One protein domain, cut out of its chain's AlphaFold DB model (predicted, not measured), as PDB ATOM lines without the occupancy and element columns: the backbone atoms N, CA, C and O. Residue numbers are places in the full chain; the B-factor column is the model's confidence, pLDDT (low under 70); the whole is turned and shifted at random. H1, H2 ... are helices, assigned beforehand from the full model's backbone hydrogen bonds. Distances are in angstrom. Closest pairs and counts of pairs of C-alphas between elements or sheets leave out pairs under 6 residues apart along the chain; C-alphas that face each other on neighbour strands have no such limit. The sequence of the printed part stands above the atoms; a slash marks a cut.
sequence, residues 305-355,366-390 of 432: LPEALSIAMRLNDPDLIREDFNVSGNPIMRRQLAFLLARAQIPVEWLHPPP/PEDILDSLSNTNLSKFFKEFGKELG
ATOM      1  N   LEU A 305     193.688 116.701 200.514       91.19
ATOM      2  CA  LEU A 305     194.390 117.874 199.977       91.19
ATOM      3  C   LEU A 305     195.900 117.918 200.291       91.19
ATOM      4  O   LEU A 305     196.655 118.268 199.390       91.19
ATOM      5  N   PRO A 306     196.385 117.583 201.506       91.94
ATOM      6  CA  PRO A 306     197.827 117.570 201.778       91.94
ATOM      7  C   PRO A 306     198.591 116.566 200.911       91.94
ATOM      8  O   PRO A 306     199.676 116.872 200.416       91.94
ATOM      9  N   GLU A 307     198.025 115.374 200.721       92.75
ATOM     10  CA  GLU A 307     198.595 114.324 199.882       92.75
ATOM     11  C   GLU A 307     198.527 114.704 198.396       92.75
ATOM     12  O   GLU A 307     199.552 114.628 197.718       92.75
ATOM     13  N   ALA A 308     197.391 115.218 197.912       93.56
ATOM     14  CA  ALA A 308     197.264 115.759 196.553       93.56
ATOM     15  C   ALA A 308     198.329 116.836 196.278       93.56
ATOM     16  O   ALA A 308     199.121 116.699 195.346       93.56
ATOM     17  N   LEU A 309     198.467 117.815 197.178       92.50
ATOM     18  CA  LEU A 309     199.460 118.879 197.050       92.50
ATOM     19  C   LEU A 309     200.893 118.336 197.010       92.50
ATOM     20  O   LEU A 309     201.737 118.856 196.284       92.50
ATOM     21  N   SER A 310     201.192 117.281 197.773       92.94
ATOM     22  CA  SER A 310     202.516 116.651 197.735       92.94
ATOM     23  C   SER A 310     202.838 116.032 196.373       92.94
ATOM     24  O   SER A 310     203.974 116.147 195.906       92.94
ATOM     25  N   ILE A 311     201.838 115.459 195.699       94.06
ATOM     26  CA  ILE A 311     201.966 114.922 194.344       94.06
ATOM     27  C   ILE A 311     202.090 116.051 193.315       94.06
ATOM     28  O   ILE A 311     202.969 115.985 192.459       94.06
ATOM     29  N   ALA A 312     201.311 117.131 193.439       93.19
ATOM     30  CA  ALA A 312     201.434 118.312 192.578       93.19
ATOM     31  C   ALA A 312     202.826 118.969 192.685       93.19
ATOM     32  O   ALA A 312     203.442 119.311 191.675       93.19
ATOM     33  N   MET A 313     203.380 119.059 193.902       92.19
ATOM     34  CA  MET A 313     204.761 119.508 194.126       92.19
ATOM     35  C   MET A 313     205.790 118.566 193.491       92.19
ATOM     36  O   MET A 313     206.786 119.035 192.948       92.19
ATOM     37  N   ARG A 314     205.558 117.247 193.531       92.12
ATOM     38  CA  ARG A 314     206.430 116.249 192.889       92.12
ATOM     39  C   ARG A 314     206.399 116.352 191.359       92.12
ATOM     40  O   ARG A 314     207.446 116.211 190.735       92.12
ATOM     41  N   LEU A 315     205.230 116.632 190.781       91.69
ATOM     42  CA  LEU A 315     205.047 116.928 189.354       91.69
ATOM     43  C   LEU A 315     205.658 118.275 188.938       91.69
ATOM     44  O   LEU A 315     205.916 118.485 187.755       91.69
ATOM     45  N   ASN A 316     205.904 119.169 189.902       91.44
ATOM     46  CA  ASN A 316     206.403 120.524 189.684       91.44
ATOM     47  C   ASN A 316     205.525 121.332 188.705       91.44
ATOM     48  O   ASN A 316     206.030 122.103 187.887       91.44
ATOM     49  N   ASP A 317     204.207 121.134 188.787       90.69
ATOM     50  CA  ASP A 317     203.217 121.825 187.962       90.69
ATOM     51  C   ASP A 317     202.598 122.992 188.761       90.69
ATOM     52  O   ASP A 317     201.879 122.757 189.740       90.69
ATOM     53  N   PRO A 318     202.890 124.259 188.402       89.44
ATOM     54  CA  PRO A 318     202.426 125.418 189.159       89.44
ATOM     55  C   PRO A 318     200.905 125.590 189.109       89.44
ATOM     56  O   PRO A 318     200.336 126.157 190.044       89.44
ATOM     57  N   ASP A 319     200.242 125.115 188.054       90.56
ATOM     58  CA  ASP A 319     198.798 125.271 187.905       90.56
ATOM     59  C   ASP A 319     198.054 124.299 188.831       90.56
ATOM     60  O   ASP A 319     197.177 124.735 189.580       90.56
ATOM     61  N   LEU A 320     198.493 123.036 188.912       90.38
ATOM     62  CA  LEU A 320     197.945 122.055 189.864       90.38
ATOM     63  C   LEU A 320     198.141 122.492 191.324       90.38
ATOM     64  O   LEU A 320     197.212 122.428 192.126       90.38
ATOM     65  N   ILE A 321     199.329 123.004 191.668       91.19
ATOM     66  CA  ILE A 321     199.617 123.516 193.020       91.19
ATOM     67  C   ILE A 321     198.658 124.659 193.388       91.19
ATOM     68  O   ILE A 321     198.167 124.736 194.520       91.19
ATOM     69  N   ARG A 322     198.387 125.559 192.437       88.19
ATOM     70  CA  ARG A 322     197.469 126.686 192.629       88.19
ATOM     71  C   ARG A 322     196.031 126.211 192.812       88.19
ATOM     72  O   ARG A 322     195.331 126.724 193.687       88.19
ATOM     73  N   GLU A 323     195.588 125.262 191.995       89.00
ATOM     74  CA  GLU A 323     194.254 124.671 192.090       89.00
ATOM     75  C   GLU A 323     194.051 124.001 193.452       89.00
ATOM     76  O   GLU A 323     193.131 124.381 194.178       89.00
ATOM     77  N   ASP A 324     194.964 123.123 193.872       89.38
ATOM     78  CA  ASP A 324     194.902 122.427 195.163       89.38
ATOM     79  C   ASP A 324     194.838 123.393 196.353       89.38
ATOM     80  O   ASP A 324     194.072 123.199 197.305       89.38
ATOM     81  N   PHE A 325     195.624 124.472 196.300       87.62
ATOM     82  CA  PHE A 325     195.626 125.491 197.343       87.62
ATOM     83  C   PHE A 325     194.278 126.223 197.435       87.62
ATOM     84  O   PHE A 325     193.787 126.489 198.539       87.62
ATOM     85  N   ASN A 326     193.652 126.513 196.292       85.81
ATOM     86  CA  ASN A 326     192.394 127.258 196.209       85.81
ATOM     87  C   ASN A 326     191.145 126.393 196.434       85.81
ATOM     88  O   ASN A 326     190.132 126.916 196.898       85.81
ATOM     89  N   VAL A 327     191.213 125.081 196.186       87.62
ATOM     90  CA  VAL A 327     190.137 124.123 196.511       87.62
ATOM     91  C   VAL A 327     189.852 124.098 198.021       87.62
ATOM     92  O   VAL A 327     188.730 123.816 198.454       87.62
ATOM     93  N   SER A 328     190.841 124.436 198.855       78.75
ATOM     94  CA  SER A 328     190.683 124.463 200.309       78.75
ATOM     95  C   SER A 328     189.748 125.594 200.790       78.75
ATOM     96  O   SER A 328     190.143 126.732 201.026       78.75
ATOM     97  N   GLY A 329     188.471 125.267 201.016       73.31
ATOM     98  CA  GLY A 329     187.495 126.207 201.594       73.31
ATOM     99  C   GLY A 329     187.673 126.475 203.099       73.31
ATOM    100  O   GLY A 329     187.117 127.435 203.631       73.31
ATOM    101  N   ASN A 330     188.437 125.635 203.812       85.88
ATOM    102  CA  ASN A 330     188.664 125.769 205.254       85.88
ATOM    103  C   ASN A 330     189.967 126.549 205.542       85.88
ATOM    104  O   ASN A 330     191.039 126.083 205.144       85.88
ATOM    105  N   PRO A 331     189.921 127.660 206.307       84.81
ATOM    106  CA  PRO A 331     191.102 128.477 206.602       84.81
ATOM    107  C   PRO A 331     192.203 127.723 207.367       84.81
ATOM    108  O   PRO A 331     193.385 127.982 207.157       84.81
ATOM    109  N   ILE A 332     191.847 126.760 208.226       88.19
ATOM    110  CA  ILE A 332     192.834 125.961 208.971       88.19
ATOM    111  C   ILE A 332     193.590 125.035 208.019       88.19
ATOM    112  O   ILE A 332     194.812 124.932 208.102       88.19
ATOM    113  N   MET A 333     192.871 124.382 207.101       89.25
ATOM    114  CA  MET A 333     193.487 123.507 206.106       89.25
ATOM    115  C   MET A 333     194.393 124.313 205.178       89.25
ATOM    116  O   MET A 333     195.539 123.935 204.966       89.25
ATOM    117  N   ARG A 334     193.936 125.482 204.720       87.88
ATOM    118  CA  ARG A 334     194.737 126.385 203.888       87.88
ATOM    119  C   ARG A 334     196.045 126.807 204.564       87.88
ATOM    120  O   ARG A 334     197.084 126.852 203.916       87.88
ATOM    121  N   ARG A 335     196.022 127.032 205.883       88.62
ATOM    122  CA  ARG A 335     197.235 127.288 206.676       88.62
ATOM    123  C   ARG A 335     198.181 126.081 206.716       88.62
ATOM    124  O   ARG A 335     199.388 126.257 206.607       88.62
ATOM    125  N   GLN A 336     197.652 124.865 206.857       89.44
ATOM    126  CA  GLN A 336     198.462 123.638 206.806       89.44
ATOM    127  C   GLN A 336     199.122 123.458 205.432       89.44
ATOM    128  O   GLN A 336     200.321 123.199 205.360       89.44
ATOM    129  N   LEU A 337     198.370 123.677 204.349       90.19
ATOM    130  CA  LEU A 337     198.904 123.650 202.984       90.19
ATOM    131  C   LEU A 337     199.979 124.729 202.780       90.19
ATOM    132  O   LEU A 337     201.026 124.447 202.206       90.19
ATOM    133  N   ALA A 338     199.783 125.931 203.331       89.62
ATOM    134  CA  ALA A 338     200.785 126.995 203.292       89.62
ATOM    135  C   ALA A 338     202.112 126.584 203.954       89.62
ATOM    136  O   ALA A 338     203.171 126.829 203.383       89.62
ATOM    137  N   PHE A 339     202.086 125.901 205.106       89.31
ATOM    138  CA  PHE A 339     203.315 125.388 205.730       89.31
ATOM    139  C   PHE A 339     204.013 124.311 204.892       89.31
ATOM    140  O   PHE A 339     205.246 124.257 204.877       89.31
ATOM    141  N   LEU A 340     203.255 123.458 204.195       90.38
ATOM    142  CA  LEU A 340     203.823 122.459 203.285       90.38
ATOM    143  C   LEU A 340     204.549 123.132 202.114       90.38
ATOM    144  O   LEU A 340     205.702 122.795 201.846       90.38
ATOM    145  N   LEU A 341     203.925 124.137 201.497       90.38
ATOM    146  CA  LEU A 341     204.520 124.925 200.412       90.38
ATOM    147  C   LEU A 341     205.753 125.703 200.872       90.38
ATOM    148  O   LEU A 341     206.791 125.672 200.211       90.38
ATOM    149  N   ALA A 342     205.670 126.338 202.043       89.75
ATOM    150  CA  ALA A 342     206.773 127.079 202.640       89.75
ATOM    151  C   ALA A 342     207.982 126.175 202.915       89.75
ATOM    152  O   ALA A 342     209.130 126.559 202.691       89.75
ATOM    153  N   ARG A 343     207.737 124.948 203.397       88.31
ATOM    154  CA  ARG A 343     208.781 123.936 203.612       88.31
ATOM    155  C   ARG A 343     209.393 123.458 202.295       88.31
ATOM    156  O   ARG A 343     210.600 123.237 202.252       88.31
ATOM    157  N   ALA A 344     208.579 123.290 201.257       88.19
ATOM    158  CA  ALA A 344     209.029 122.913 199.920       88.19
ATOM    159  C   ALA A 344     209.692 124.072 199.148       88.19
ATOM    160  O   ALA A 344     210.234 123.844 198.072       88.19
ATOM    161  N   GLN A 345     209.694 125.287 199.712       88.12
ATOM    162  CA  GLN A 345     210.247 126.502 199.106       88.12
ATOM    163  C   GLN A 345     209.613 126.837 197.748       88.12
ATOM    164  O   GLN A 345     210.288 127.340 196.849       88.12
ATOM    165  N   ILE A 346     208.313 126.567 197.604       87.56
ATOM    166  CA  ILE A 346     207.571 126.919 196.395       87.56
ATOM    167  C   ILE A 346     207.445 128.450 196.303       87.56
ATOM    168  O   ILE A 346     207.069 129.081 197.297       87.56
ATOM    169  N   PRO A 347     207.752 129.062 195.142       85.25
ATOM    170  CA  PRO A 347     207.597 130.499 194.942       85.25
ATOM    171  C   PRO A 347     206.148 130.942 195.164       85.25
ATOM    172  O   PRO A 347     205.212 130.321 194.655       85.25
ATOM    173  N   VAL A 348     205.952 132.034 195.907       82.00
ATOM    174  CA  VAL A 348     204.609 132.567 196.199       82.00
ATOM    175  C   VAL A 348     203.926 133.025 194.909       82.00
ATOM    176  O   VAL A 348     202.712 132.886 194.775       82.00
ATOM    177  N   GLU A 349     204.714 133.457 193.919       82.81
ATOM    178  CA  GLU A 349     204.288 133.847 192.573       82.81
ATOM    179  C   GLU A 349     203.419 132.779 191.896       82.81
ATOM    180  O   GLU A 349     202.509 133.115 191.145       82.81
ATOM    181  N   TRP A 350     203.656 131.493 192.176       83.75
ATOM    182  CA  TRP A 350     202.911 130.397 191.546       83.75
ATOM    183  C   TRP A 350     201.462 130.313 192.031       83.75
ATOM    184  O   TRP A 350     200.589 129.850 191.297       83.75
ATOM    185  N   LEU A 351     201.200 130.795 193.247       81.44
ATOM    186  CA  LEU A 351     199.873 130.805 193.858       81.44
ATOM    187  C   LEU A 351     199.014 131.977 193.375       81.44
ATOM    188  O   LEU A 351     197.791 131.937 193.529       81.44
ATOM    189  N   HIS A 352     199.631 133.011 192.802       77.00
ATOM    190  CA  HIS A 352     198.889 134.124 192.229       77.00
ATOM    191  C   HIS A 352     198.152 133.671 190.963       77.00
ATOM    192  O   HIS A 352     198.670 132.843 190.206       77.00
ATOM    193  N   PRO A 353     196.930 134.180 190.723       70.25
ATOM    194  CA  PRO A 353     196.241 133.918 189.471       70.25
ATOM    195  C   PRO A 353     197.108 134.402 188.296       70.25
ATOM    196  O   PRO A 353     197.825 135.398 188.441       70.25
ATOM    197  N   PRO A 354     197.054 133.726 187.133       65.25
ATOM    198  CA  PRO A 354     197.750 134.203 185.949       65.25
ATOM    199  C   PRO A 354     197.267 135.625 185.633       65.25
ATOM    200  O   PRO A 354     196.092 135.928 185.875       65.25
ATOM    201  N   PRO A 355     198.141 136.499 185.107       59.22
ATOM    202  CA  PRO A 355     197.764 137.862 184.765       59.22
ATOM    203  C   PRO A 355     196.682 137.810 183.681       59.22
ATOM    204  O   PRO A 355     196.970 137.614 182.503       59.22
ATOM    205  N   PRO A 366     195.506 136.845 202.860       80.50
ATOM    206  CA  PRO A 366     195.422 137.227 204.261       80.50
ATOM    207  C   PRO A 366     196.799 137.169 204.942       80.50
ATOM    208  O   PRO A 366     197.565 136.231 204.714       80.50
ATOM    209  N   GLU A 367     197.103 138.164 205.779       79.56
ATOM    210  CA  GLU A 367     198.411 138.319 206.441       79.56
ATOM    211  C   GLU A 367     198.839 137.042 207.188       79.56
ATOM    212  O   GLU A 367     200.005 136.660 207.161       79.56
ATOM    213  N   ASP A 368     197.884 136.305 207.765       82.06
ATOM    214  CA  ASP A 368     198.145 135.051 208.476       82.06
ATOM    215  C   ASP A 368     198.599 133.901 207.555       82.06
ATOM    216  O   ASP A 368     199.391 133.043 207.961       82.06
ATOM    217  N   ILE A 369     198.118 133.874 206.311       83.88
ATOM    218  CA  ILE A 369     198.552 132.925 205.282       83.88
ATOM    219  C   ILE A 369     199.924 133.336 204.746       83.88
ATOM    220  O   ILE A 369     200.786 132.472 204.601       83.88
ATOM    221  N   LEU A 370     200.152 134.631 204.519       85.00
ATOM    222  CA  LEU A 370     201.445 135.157 204.075       85.00
ATOM    223  C   LEU A 370     202.558 134.860 205.096       85.00
ATOM    224  O   LEU A 370     203.635 134.386 204.729       85.00
ATOM    225  N   ASP A 371     202.280 135.055 206.386       85.62
ATOM    226  CA  ASP A 371     203.176 134.693 207.490       85.62
ATOM    227  C   ASP A 371     203.510 133.194 207.505       85.62
ATOM    228  O   ASP A 371     204.640 132.787 207.794       85.62
ATOM    229  N   SER A 372     202.520 132.359 207.181       85.38
ATOM    230  CA  SER A 372     202.686 130.905 207.117       85.38
ATOM    231  C   SER A 372     203.513 130.487 205.896       85.38
ATOM    232  O   SER A 372     204.417 129.665 206.032       85.38
ATOM    233  N   LEU A 373     203.272 131.097 204.728       84.69
ATOM    234  CA  LEU A 373     204.028 130.868 203.487       84.69
ATOM    235  C   LEU A 373     205.495 131.311 203.601       84.69
ATOM    236  O   LEU A 373     206.386 130.686 203.034       84.69
ATOM    237  N   SER A 374     205.757 132.373 204.361       83.81
ATOM    238  CA  SER A 374     207.101 132.923 204.576       83.81
ATOM    239  C   SER A 374     207.837 132.318 205.781       83.81
ATOM    240  O   SER A 374     208.983 132.682 206.050       83.81
ATOM    241  N   ASN A 375     207.220 131.368 206.499       82.94
ATOM    242  CA  ASN A 375     207.782 130.704 207.684       82.94
ATOM    243  C   ASN A 375     208.246 131.669 208.806       82.94
ATOM    244  O   ASN A 375     209.108 131.310 209.615       82.94
ATOM    245  N   THR A 376     207.662 132.868 208.923       85.56
ATOM    246  CA  THR A 376     208.107 133.913 209.877       85.56
ATOM    247  C   THR A 376     208.057 133.450 211.334       85.56
ATOM    248  O   THR A 376     208.963 133.721 212.125       85.56
ATOM    249  N   ASN A 377     207.022 132.685 211.686       84.25
ATOM    250  CA  ASN A 377     206.746 132.230 213.049       84.25
ATOM    251  C   ASN A 377     207.198 130.783 213.340       84.25
ATOM    252  O   ASN A 377     206.893 130.246 214.409       84.25
ATOM    253  N   LEU A 378     207.969 130.144 212.449       85.50
ATOM    254  CA  LEU A 378     208.341 128.724 212.567       85.50
ATOM    255  C   LEU A 378     209.032 128.386 213.901       85.50
ATOM    256  O   LEU A 378     208.685 127.411 214.568       85.50
ATOM    257  N   SER A 379     209.983 129.219 214.341       87.81
ATOM    258  CA  SER A 379     210.693 129.007 215.614       87.81
ATOM    259  C   SER A 379     209.784 129.117 216.840       87.81
ATOM    260  O   SER A 379     210.066 128.505 217.871       87.81
ATOM    261  N   LYS A 380     208.710 129.909 216.755       88.81
ATOM    262  CA  LYS A 380     207.726 130.044 217.829       88.81
ATOM    263  C   LYS A 380     206.874 128.779 217.915       88.81
ATOM    264  O   LYS A 380     206.812 128.186 218.991       88.81
ATOM    265  N   PHE A 381     206.337 128.317 216.786       87.31
ATOM    266  CA  PHE A 381     205.538 127.089 216.726       87.31
ATOM    267  C   PHE A 381     206.335 125.852 217.145       87.31
ATOM    268  O   PHE A 381     205.829 125.029 217.899       87.31
ATOM    269  N   PHE A 382     207.609 125.745 216.757       87.25
ATOM    270  CA  PHE A 382     208.465 124.636 217.191       87.25
ATOM    271  C   PHE A 382     208.656 124.591 218.718       87.25
ATOM    272  O   PHE A 382     208.600 123.525 219.331       87.25
ATOM    273  N   LYS A 383     208.832 125.754 219.362       89.12
ATOM    274  CA  LYS A 383     208.928 125.847 220.830       89.12
ATOM    275  C   LYS A 383     207.601 125.527 221.520       89.12
ATOM    276  O   LYS A 383     207.617 124.939 222.596       89.12
ATOM    277  N   GLU A 384     206.474 125.935 220.942       90.12
ATOM    278  CA  GLU A 384     205.136 125.607 221.452       90.12
ATOM    279  C   GLU A 384     204.855 124.103 221.341       90.12
ATOM    280  O   GLU A 384     204.484 123.489 222.336       90.12
ATOM    281  N   PHE A 385     205.169 123.486 220.202       87.44
ATOM    282  CA  PHE A 385     205.065 122.040 220.000       87.44
ATOM    283  C   PHE A 385     205.893 121.248 221.021       87.44
ATOM    284  O   PHE A 385     205.393 120.318 221.648       87.44
ATOM    285  N   GLY A 386     207.141 121.662 221.272       86.12
ATOM    286  CA  GLY A 386     207.979 121.048 222.309       86.12
ATOM    287  C   GLY A 386     207.388 121.157 223.722       86.12
ATOM    288  O   GLY A 386     207.544 120.234 224.526       86.12
ATOM    289  N   LYS A 387     206.673 122.249 224.029       88.75
ATOM    290  CA  LYS A 387     205.943 122.402 225.299       88.75
ATOM    291  C   LYS A 387     204.735 121.471 225.376       88.75
ATOM    292  O   LYS A 387     204.547 120.850 226.415       88.75
ATOM    293  N   GLU A 388     203.954 121.341 224.304       89.38
ATOM    294  CA  GLU A 388     202.784 120.448 224.261       89.38
ATOM    295  C   GLU A 388     203.160 118.967 224.380       89.38
ATOM    296  O   GLU A 388     202.490 118.211 225.077       89.38
ATOM    297  N   LEU A 389     204.273 118.556 223.767       85.50
ATOM    298  CA  LEU A 389     204.820 117.202 223.902       85.50
ATOM    299  C   LEU A 389     205.446 116.914 225.272       85.50
ATOM    300  O   LEU A 389     205.831 115.774 225.535       85.50
ATOM    301  N   GLY A 390     205.582 117.925 226.136       81.62
ATOM    302  CA  GLY A 390     206.237 117.780 227.436       81.62
ATOM    303  C   GLY A 390     207.733 117.471 227.329       81.62
ATOM    304  O   GLY A 390     208.279 116.809 228.204       81.62
TER     305      GLY A 390
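AT A GLANCE: This is residues 305 to 355 and 366 to 390 of the 432 residues of an uncharacterized protein of Pisolithus microcarpus 441 (UniProt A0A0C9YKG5). Three helices, H1, H2 and H3, make a small up-and-down bundle with their centres in a triangle; on the side away from H1, the short H4 packs on H2 and H5 packs on H3. Residues 379 to 390, most of them in H6, stick out from this body as a free arm that makes the length of the whole. The printed part has 76 residues with six named helices, H1 to H6 in chain order, and no named strand: an all-helix domain. It is compact, with a radius of gyration of the C-alphas of 13.1 A, yet elongated in outline, spanning 44 by 24 by 23 A.

IN THESE COORDINATES: Find C-alpha 305 at (194.390, 117.874, 199.977); from there H1, residues 305 to 315, runs 15.1 A. Next comes H2, residues 318 to 327, 14.4 A long. H3, residues 331 to 344, is the longest helix; start at C-alpha 331 at (191.102, 128.477, 206.602) and go 19.9 A to C-alpha 344. H4 is residues 348 to 351, and beyond the cut H5 is residues 367 to 373, 9.8 A long. H6, residues 378 to 388, runs 15.4 A and ends with C-alpha 388 at (202.784, 120.448, 224.261).

HOW THE PARTS SIT: Begin with the bundle of H1, H2 and H3, up and down, each helix running against the one before it. H1 and H2 form a helical hairpin: they touch, closest at the C-alphas of Ala 312 and Ile 321, 5.5 A apart, at a shallow tilt of 6 degrees, opposite ways. H1 also touches H3, closest at the C-alphas of Pro 306 and Leu 337, 6.3 A, at a shallow tilt of 28 degrees, the same way. H2 and H3 are close but not clearly touching, with the C-alphas of Phe 325 and Arg 334 closest at 6.7 A. Look next at H4, which touches H2; the C-alphas of Arg 322 and Leu 351 are closest, 4.9 A apart. H5 touches H3, closest at the C-alphas of Ala 342 and Leu 373, 4.8 A, the same way at 37 degrees, only just a steep tilt. H6 touches no helix, and is only just apart from H5, at 8.2 A. In H1, H2, H3, H5 and H6 every O i to N i+4 pair is within hydrogen-bond range; H4 is too short for such a pair.

THE WHOLE: The two C-alphas farthest apart are those of Pro 355 and Gly 390, 47.9 A. Without the free arm, the body of 64 residues spans 28 by 26 by 21 A. Residues 356 to 365 are not printed, and C-alphas 355 and 366 stand 19.6 A apart across this cut, which lies in the link from H4 to H5. The links printed whole are tight. The mean pLDDT of the printed part is 86.5; look for low confidence at residues 354 to 355, which are under 70.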